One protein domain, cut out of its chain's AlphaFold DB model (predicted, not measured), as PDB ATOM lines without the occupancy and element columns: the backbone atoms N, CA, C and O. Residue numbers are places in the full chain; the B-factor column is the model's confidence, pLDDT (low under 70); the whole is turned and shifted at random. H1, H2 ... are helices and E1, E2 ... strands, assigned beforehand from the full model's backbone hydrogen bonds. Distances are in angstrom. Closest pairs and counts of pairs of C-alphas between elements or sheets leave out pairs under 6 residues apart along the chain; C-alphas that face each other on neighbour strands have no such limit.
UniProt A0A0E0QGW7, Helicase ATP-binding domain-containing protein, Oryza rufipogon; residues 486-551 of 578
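What this domain is: This is residues 486 to 551 of the 578 residues of the protein "Helicase ATP-binding domain-containing protein" of Oryza rufipogon (UniProt A0A0E0QGW7). Three helices make a small compact body, with H1 and H3 side by side and running opposite ways and H2 set at a steep tilt to both, touching H1 near its last residue, Met 499, and H3 near its first residues, and a free tail that holds the short strand E1 sticks out beyond the end of H3. The tail, residues 540 to 551, folds back on no part of the body and makes much of the length. The printed part has 66 residues, with three named helices and one named strand in the order H1, H2, H3, E1, and its class is mostly helix. The whole is only just loose, close to compact, with a radius of gyration of the C-alphas of 13.2 A, and it spans 44 by 31 by 18 A.

How they stand to each other: H1, residues 492 to 499, and H2, residues 508 to 520, touch, and the closest C-alphas are those of Met 499 and Phe 511, 6.5 A apart. They run the same way at a steep tilt of 51 degrees, and H2 touches H1 with residues 511 to 515 alone. H3, residues 525 to 539, touches H1, with the C-alphas of Ile 498 and Val 531 closest at 6.1 A. These two run opposite ways at a shallow tilt of 19 degrees. H2 and H3 touch through residues 515 to 519 of H2 and 527 to 531 of H3 alone, and their closest C-alphas, those of Leu 519 and Lys 528, are 5.8 A apart. They run opposite ways at a steep tilt of 47 degrees. The helix packing is mostly crossed, but only just, with 1 of the 3 touching pairs at a shallow tilt. E1, residues 543 to 546, pairs with no named strand. E1 is apart from H1 and from H2, and H3 and E1 meet only through their link. Every O i to N i+4 pair is within hydrogen-bond range in H1 and H3, and in H2 8 of 9 are.

Where its parts are: H1 begins at C-alpha 492, at (134.909, 65.912, 72.615), and runs 10.3 A to C-alpha 499. H2 runs 19.4 A from C-alpha 508 to C-alpha 520. H3, the longest helix with 15 residues, runs 21.0 A from C-alpha 525, at (152.525, 50.021, 68.343), to C-alpha 539. E1 runs 10.0 A from C-alpha 543 and ends at C-alpha 546, at (135.585, 51.989, 50.712).

The domain as a whole: The two C-alphas farthest apart are those of Gly 505 and Leu 551, 44.2 A. Residues 521 to 526 and residues 540 to 551 stand free; without them the body of 48 residues spans 27 by 23 by 13 A. The printed part has no cut. The link from H1 to H2 is short, and those from H2 to H3 and from H3 to E1 are tight. The mean pLDDT of the printed part is 79.4, and residues 501 to 510 and residue 551 of the model are under 70.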
ATOM      1  N   LEU A 486     135.824  68.853  66.593       82.06
ATOM      2  CA  LEU A 486     136.465  68.357  67.828       82.06
ATOM      3  C   LEU A 486     135.843  68.876  69.144       82.06
ATOM      4  O   LEU A 486     136.158  68.374  70.225       82.06
ATOM      5  N   LYS A 487     134.970  69.890  69.075       82.69
ATOM      6  CA  LYS A 487     134.323  70.531  70.234       82.69
ATOM      7  C   LYS A 487     132.855  70.121  70.408       82.69
ATOM      8  O   LYS A 487     132.247  70.532  71.397       82.69
ATOM      9  N   MET A 488     132.300  69.328  69.488       82.19
ATOM     10  CA  MET A 488     130.944  68.771  69.584       82.19
ATOM     11  C   MET A 488     130.816  67.783  70.753       82.19
ATOM     12  O   MET A 488     131.793  67.205  71.224       82.19
ATOM     13  N   GLU A 489     129.593  67.571  71.236       83.56
ATOM     14  CA  GLU A 489     129.322  66.707  72.394       83.56
ATOM     15  C   GLU A 489     129.698  65.232  72.154       83.56
ATOM     16  O   GLU A 489     130.220  64.579  73.054       83.56
ATOM     17  N   SER A 490     129.514  64.735  70.928       83.25
ATOM     18  CA  SER A 490     129.867  63.369  70.513       83.25
ATOM     19  C   SER A 490     131.377  63.134  70.378       83.25
ATOM     20  O   SER A 490     131.879  62.069  70.731       83.25
ATOM     21  N   SER A 491     132.114  64.124  69.878       85.06
ATOM     22  CA  SER A 491     133.538  64.025  69.535       85.06
ATOM     23  C   SER A 491     134.469  64.388  70.692       85.06
ATOM     24  O   SER A 491     135.515  63.763  70.872       85.06
ATOM     25  N   ARG A 492     134.092  65.373  71.515       86.56
ATOM     26  CA  ARG A 492     134.909  65.912  72.615       86.56
ATOM     27  C   ARG A 492     135.376  64.853  73.630       86.56
ATOM     28  O   ARG A 492     136.521  64.969  74.074       86.56
ATOM     29  N   PRO A 493     134.587  63.827  74.017       88.56
ATOM     30  CA  PRO A 493     135.072  62.743  74.875       88.56
ATOM     31  C   PRO A 493     136.167  61.911  74.194       88.56
ATOM     32  O   PRO A 493     137.179  61.585  74.815       88.56
ATOM     33  N   ILE A 494     135.999  61.627  72.899       87.94
ATOM     34  CA  ILE A 494     136.938  60.839  72.092       87.94
ATOM     35  C   ILE A 494     138.247  61.612  71.895       87.94
ATOM     36  O   ILE A 494     139.323  61.070  72.150       87.94
ATOM     37  N   ALA A 495     138.157  62.896  71.543       85.50
ATOM     38  CA  ALA A 495     139.309  63.780  71.400       85.50
ATOM     39  C   ALA A 495     140.094  63.922  72.719       85.50
ATOM     40  O   ALA A 495     141.319  63.824  72.730       85.50
ATOM     41  N   ARG A 496     139.403  64.062  73.861       85.38
ATOM     42  CA  ARG A 496     140.037  64.077  75.192       85.38
ATOM     43  C   ARG A 496     140.760  62.772  75.528       85.38
ATOM     44  O   ARG A 496     141.851  62.832  76.085       85.38
ATOM     45  N   ARG A 497     140.183  61.613  75.188       88.19
ATOM     46  CA  ARG A 497     140.820  60.297  75.379       88.19
ATOM     47  C   ARG A 497     142.122  60.190  74.578       88.19
ATOM     48  O   ARG A 497     143.126  59.777  75.147       88.19
ATOM     49  N   ILE A 498     142.127  60.639  73.321       84.94
ATOM     50  CA  ILE A 498     143.346  60.720  72.494       84.94
ATOM     51  C   ILE A 498     144.383  61.643  73.162       84.94
ATOM     52  O   ILE A 498     145.508  61.216  73.407       84.94
ATOM     53  N   MET A 499     143.992  62.858  73.567       79.44
ATOM     54  CA  MET A 499     144.900  63.804  74.241       79.44
ATOM     55  C   MET A 499     145.462  63.287  75.564       79.44
ATOM     56  O   MET A 499     146.615  63.559  75.880       79.44
ATOM     57  N   SER A 500     144.688  62.518  76.334       77.00
ATOM     58  CA  SER A 500     145.144  61.952  77.614       77.00
ATOM     59  C   SER A 500     146.264  60.912  77.479       77.00
ATOM     60  O   SER A 500     146.839  60.504  78.483       77.00
ATOM     61  N   GLN A 501     146.573  60.486  76.249       66.19
ATOM     62  CA  GLN A 501     147.668  59.570  75.924       66.19
ATOM     63  C   GLN A 501     148.874  60.289  75.297       66.19
ATOM     64  O   GLN A 501     149.893  59.648  75.041       66.19
ATOM     65  N   SER A 502     148.770  61.606  75.076       61.53
ATOM     66  CA  SER A 502     149.862  62.455  74.604       61.53
ATOM     67  C   SER A 502     150.895  62.714  75.698       61.53
ATOM     68  O   SER A 502     150.564  62.829  76.877       61.53
ATOM     69  N   LEU A 503     152.152  62.887  75.289       53.59
ATOM     70  CA  LEU A 503     153.251  63.289  76.169       53.59
ATOM     71  C   LEU A 503     153.398  64.821  76.299       53.59
ATOM     72  O   LEU A 503     154.275  65.278  77.032       53.59
ATOM     73  N   LYS A 504     152.577  65.627  75.603       53.38
ATOM     74  CA  LYS A 504     152.660  67.104  75.602       53.38
ATOM     75  C   LYS A 504     151.315  67.781  75.912       53.38
ATOM     76  O   LYS A 504     150.247  67.189  75.803       53.38
ATOM     77  N   GLY A 505     151.405  69.029  76.382       48.47
ATOM     78  CA  GLY A 505     150.305  69.782  76.998       48.47
ATOM     79  C   GLY A 505     149.155  70.186  76.065       48.47
ATOM     80  O   GLY A 505     149.261  70.171  74.843       48.47
ATOM     81  N   VAL A 506     148.032  70.573  76.676       48.47
ATOM     82  CA  VAL A 506     146.741  70.767  75.996       48.47
ATOM     83  C   VAL A 506     146.615  72.159  75.364       48.47
ATOM     84  O   VAL A 506     146.411  73.147  76.063       48.47
ATOM     85  N   HIS A 507     146.627  72.211  74.031       51.03
ATOM     86  CA  HIS A 507     146.147  73.334  73.214       51.03
ATOM     87  C   HIS A 507     145.416  72.789  71.970       51.03
ATOM     88  O   HIS A 507     145.597  71.626  71.620       51.03
ATOM     89  N   ASP A 508     144.579  73.589  71.296       48.81
ATOM     90  CA  ASP A 508     143.779  73.081  70.161       48.81
ATOM     91  C   ASP A 508     144.643  72.640  68.955       48.81
ATOM     92  O   ASP A 508     144.307  71.647  68.316       48.81
ATOM     93  N   SER A 509     145.772  73.308  68.668       58.03
ATOM     94  CA  SER A 509     146.731  72.841  67.642       58.03
ATOM     95  C   SER A 509     147.475  71.574  68.080       58.03
ATOM     96  O   SER A 509     147.737  70.685  67.268       58.03
ATOM     97  N   ALA A 510     147.704  71.435  69.390       67.12
ATOM     98  CA  ALA A 510     148.376  70.285  69.978       67.12
ATOM     99  C   ALA A 510     147.591  68.976  69.802       67.12
ATOM    100  O   ALA A 510     148.192  67.914  69.912       67.12
ATOM    101  N   PHE A 511     146.284  69.006  69.492       79.31
ATOM    102  CA  PHE A 511     145.554  67.784  69.129       79.31
ATOM    103  C   PHE A 511     146.122  67.149  67.865       79.31
ATOM    104  O   PHE A 511     146.499  65.977  67.854       79.31
ATOM    105  N   THR A 512     146.203  67.942  66.804       74.75
ATOM    106  CA  THR A 512     146.715  67.503  65.513       74.75
ATOM    107  C   THR A 512     148.186  67.127  65.608       74.75
ATOM    108  O   THR A 512     148.544  66.019  65.217       74.75
ATOM    109  N   GLU A 513     149.006  68.012  66.182       77.62
ATOM    110  CA  GLU A 513     150.444  67.787  66.364       77.62
ATOM    111  C   GLU A 513     150.703  66.523  67.200       77.62
ATOM    112  O   GLU A 513     151.565  65.721  66.854       77.62
ATOM    113  N   SER A 514     149.917  66.280  68.258       79.56
ATOM    114  CA  SER A 514     150.034  65.065  69.071       79.56
ATOM    115  C   SER A 514     149.646  63.799  68.316       79.56
ATOM    116  O   SER A 514     150.240  62.751  68.571       79.56
ATOM    117  N   VAL A 515     148.616  63.838  67.469       83.44
ATOM    118  CA  VAL A 515     148.219  62.669  66.673       83.44
ATOM    119  C   VAL A 515     149.289  62.371  65.624       83.44
ATOM    120  O   VAL A 515     149.677  61.216  65.477       83.44
ATOM    121  N   GLU A 516     149.808  63.398  64.954       81.25
ATOM    122  CA  GLU A 516     150.895  63.294  63.974       81.25
ATOM    123  C   GLU A 516     152.175  62.725  64.613       81.25
ATOM    124  O   GLU A 516     152.682  61.699  64.156       81.25
ATOM    125  N   ASP A 517     152.616  63.283  65.746       80.88
ATOM    126  CA  ASP A 517     153.762  62.797  66.532       80.88
ATOM    127  C   ASP A 517     153.563  61.347  67.010       80.88
ATOM    128  O   ASP A 517     154.456  60.513  66.865       80.88
ATOM    129  N   THR A 518     152.364  60.992  67.492       83.38
ATOM    130  CA  THR A 518     152.081  59.615  67.942       83.38
ATOM    131  C   THR A 518     152.058  58.618  66.781       83.38
ATOM    132  O   THR A 518     152.456  57.471  66.959       83.38
ATOM    133  N   LEU A 519     151.595  59.007  65.590       83.69
ATOM    134  CA  LEU A 519     151.519  58.109  64.429       83.69
ATOM    135  C   LEU A 519     152.860  57.959  63.701       83.69
ATOM    136  O   LEU A 519     153.169  56.861  63.229       83.69
ATOM    137  N   LEU A 520     153.669  59.014  63.646       80.19
ATOM    138  CA  LEU A 520     154.979  58.988  62.997       80.19
ATOM    139  C   LEU A 520     156.064  58.494  63.964       80.19
ATOM    140  O   LEU A 520     156.660  57.443  63.722       80.19
ATOM    141  N   ASN A 521     156.237  59.167  65.103       79.88
ATOM    142  CA  ASN A 521     157.456  59.104  65.918       79.88
ATOM    143  C   ASN A 521     157.399  58.131  67.111       79.88
ATOM    144  O   ASN A 521     158.435  57.837  67.696       79.88
ATOM    145  N   ASP A 522     156.222  57.631  67.501       81.56
ATOM    146  CA  ASP A 522     156.103  56.707  68.643       81.56
ATOM    147  C   ASP A 522     156.520  55.266  68.279       81.56
ATOM    148  O   ASP A 522     156.007  54.677  67.326       81.56
ATOM    149  N   ASP A 523     157.391  54.642  69.067       84.62
ATOM    150  CA  ASP A 523     157.740  53.222  68.897       84.62
ATOM    151  C   ASP A 523     156.645  52.275  69.431       84.62
ATOM    152  O   ASP A 523     156.614  51.080  69.116       84.62
ATOM    153  N   ASN A 524     155.707  52.775  70.244       87.88
ATOM    154  CA  ASN A 524     154.674  51.958  70.869       87.88
ATOM    155  C   ASN A 524     153.503  51.667  69.911       87.88
ATOM    156  O   ASN A 524     152.499  52.385  69.861       87.88
ATOM    157  N   PHE A 525     153.586  50.524  69.224       87.12
ATOM    158  CA  PHE A 525     152.525  50.021  68.343       87.12
ATOM    159  C   PHE A 525     151.141  49.930  69.020       87.12
ATOM    160  O   PHE A 525     150.120  50.176  68.379       87.12
ATOM    161  N   THR A 526     151.080  49.645  70.328       87.38
ATOM    162  CA  THR A 526     149.805  49.582  71.070       87.38
ATOM    163  C   THR A 526     149.181  50.971  71.228       87.38
ATOM    164  O   THR A 526     147.964  51.113  71.071       87.38
ATOM    165  N   ARG A 527     149.992  52.013  71.478       83.00
ATOM    166  CA  ARG A 527     149.505  53.403  71.533       83.00
ATOM    167  C   ARG A 527     149.039  53.865  70.151       83.00
ATOM    168  O   ARG A 527     147.917  54.360  70.040       83.00
ATOM    169  N   LYS A 528     149.819  53.588  69.096       85.31
ATOM    170  CA  LYS A 528     149.418  53.827  67.695       85.31
ATOM    171  C   LYS A 528     148.060  53.191  67.384       85.31
ATOM    172  O   LYS A 528     147.131  53.897  66.992       85.31
ATOM    173  N   ALA A 529     147.897  51.893  67.646       86.06
ATOM    174  CA  ALA A 529     146.640  51.178  67.415       86.06
ATOM    175  C   ALA A 529     145.452  51.766  68.206       86.06
ATOM    176  O   ALA A 529     144.338  51.839  67.680       86.06
ATOM    177  N   HIS A 530     145.669  52.233  69.444       86.69
ATOM    178  CA  HIS A 530     144.623  52.879  70.243       86.69
ATOM    179  C   HIS A 530     144.206  54.249  69.684       86.69
ATOM    180  O   HIS A 530     143.007  54.542  69.613       86.69
ATOM    181  N   VAL A 531     145.169  55.072  69.252       87.06
ATOM    182  CA  VAL A 531     144.894  56.355  68.585       87.06
ATOM    183  C   VAL A 531     144.130  56.112  67.285       87.06
ATOM    184  O   VAL A 531     143.064  56.691  67.103       87.06
ATOM    185  N   ILE A 532     144.577  55.176  66.444       85.62
ATOM    186  CA  ILE A 532     143.896  54.780  65.196       85.62
ATOM    187  C   ILE A 532     142.451  54.324  65.455       85.62
ATOM    188  O   ILE A 532     141.529  54.739  64.750       85.62
ATOM    189  N   ARG A 533     142.221  53.484  66.475       88.69
ATOM    190  CA  ARG A 533     140.868  53.045  66.860       88.69
ATOM    191  C   ARG A 533     140.001  54.218  67.318       88.69
ATOM    192  O   ARG A 533     138.835  54.291  66.940       88.69
ATOM    193  N   SER A 534     140.567  55.136  68.097       89.31
ATOM    194  CA  SER A 534     139.861  56.330  68.576       89.31
ATOM    195  C   SER A 534     139.550  57.310  67.443       89.31
ATOM    196  O   SER A 534     138.473  57.895  67.437       89.31
ATOM    197  N   LEU A 535     140.439  57.452  66.453       87.56
ATOM    198  CA  LEU A 535     140.202  58.241  65.241       87.56
ATOM    199  C   LEU A 535     139.076  57.645  64.389       87.56
ATOM    200  O   LEU A 535     138.209  58.389  63.947       87.56
ATOM    201  N   ARG A 536     139.020  56.315  64.226       84.56
ATOM    202  CA  ARG A 536     137.874  55.649  63.579       84.56
ATOM    203  C   ARG A 536     136.570  55.880  64.338       84.56
ATOM    204  O   ARG A 536     135.564  56.212  63.728       84.56
ATOM    205  N   GLU A 537     136.577  55.734  65.664       90.06
ATOM    206  CA  GLU A 537     135.392  55.989  66.497       90.06
ATOM    207  C   GLU A 537     134.922  57.451  66.396       90.06
ATOM    208  O   GLU A 537     133.720  57.710  66.398       90.06
ATOM    209  N   LEU A 538     135.871  58.385  66.270       88.50
ATOM    210  CA  LEU A 538     135.637  59.814  66.082       88.50
ATOM    211  C   LEU A 538     134.994  60.122  64.722       88.50
ATOM    212  O   LEU A 538     134.049  60.904  64.676       88.50
ATOM    213  N   THR A 539     135.484  59.529  63.629       86.44
ATOM    214  CA  THR A 539     135.038  59.858  62.261       86.44
ATOM    215  C   THR A 539     133.913  58.977  61.718       86.44
ATOM    216  O   THR A 539     133.324  59.355  60.710       86.44
ATOM    217  N   LYS A 540     133.559  57.860  62.379       86.62
ATOM    218  CA  LYS A 540     132.603  56.824  61.908       86.62
ATOM    219  C   LYS A 540     131.276  57.326  61.319       86.62
ATOM    220  O   LYS A 540     130.685  56.653  60.483       86.62
ATOM    221  N   ASP A 541     130.761  58.449  61.818       85.25
ATOM    222  CA  ASP A 541     129.472  58.993  61.386       85.25
ATOM    223  C   ASP A 541     129.629  59.982  60.221       85.25
ATOM    224  O   ASP A 541     128.700  60.124  59.437       85.25
ATOM    225  N   VAL A 542     130.811  60.592  60.065       83.81
ATOM    226  CA  VAL A 542     131.105  61.671  59.104       83.81
ATOM    227  C   VAL A 542     131.903  61.186  57.891       83.81
ATOM    228  O   VAL A 542     131.745  61.740  56.808       83.81
ATOM    229  N   LEU A 543     132.717  60.138  58.034       87.12
ATOM    230  CA  LEU A 543     133.541  59.555  56.972       87.12
ATOM    231  C   LEU A 543     133.048  58.152  56.599       87.12
ATOM    232  O   LEU A 543     133.050  57.254  57.441       87.12
ATOM    233  N   HIS A 544     132.727  57.944  55.323       87.88
ATOM    234  CA  HIS A 544     132.483  56.620  54.754       87.88
ATOM    235  C   HIS A 544     133.598  56.257  53.776       87.88
ATOM    236  O   HIS A 544     133.780  56.909  52.746       87.88
ATOM    237  N   TYR A 545     134.360  55.225  54.133       86.31
ATOM    238  CA  TYR A 545     135.510  54.734  53.381       86.31
ATOM    239  C   TYR A 545     135.167  53.425  52.667       86.31
ATOM    240  O   TYR A 545     134.496  52.570  53.240       86.31
ATOM    241  N   TYR A 546     135.659  53.255  51.442       84.56
ATOM    242  CA  TYR A 546     135.585  51.989  50.712       84.56
ATOM    243  C   TYR A 546     136.884  51.771  49.944       84.56
ATOM    244  O   TYR A 546     137.235  52.581  49.083       84.56
ATOM    245  N   LYS A 547     137.580  50.670  50.248       82.81
ATOM    246  CA  LYS A 547     138.905  50.356  49.697       82.81
ATOM    247  C   LYS A 547     138.889  50.075  48.191       82.81
ATOM    248  O   LYS A 547     139.918  50.236  47.549       82.81
ATOM    249  N   GLY A 548     137.737  49.715  47.622       81.81
ATOM    250  CA  GLY A 548     137.657  49.336  46.214       81.81
ATOM    251  C   GLY A 548     137.880  47.849  45.970       81.81
ATOM    252  O   GLY A 548     138.284  47.507  44.875       81.81
ATOM    253  N   ASP A 549     137.599  46.969  46.934       79.06
ATOM    254  CA  ASP A 549     137.883  45.523  46.822       79.06
ATOM    255  C   ASP A 549     137.189  44.852  45.609       79.06
ATOM    256  O   ASP A 549     137.686  43.878  45.062       79.06
ATOM    257  N   ILE A 550     136.090  45.427  45.099       71.94
ATOM    258  CA  ILE A 550     135.464  45.016  43.822       71.94
ATOM    259  C   ILE A 550     136.367  45.212  42.587       71.94
ATOM    260  O   ILE A 550     136.111  44.611  41.550       71.94
ATOM    261  N   LEU A 551     137.394  46.063  42.661       64.75
ATOM    262  CA  LEU A 551     138.385  46.237  41.594       64.75
ATOM    263  C   LEU A 551     139.289  45.002  41.486       64.75
ATOM    264  O   LEU A 551     139.685  44.654  40.379       64.75
TER     265      LEU A 551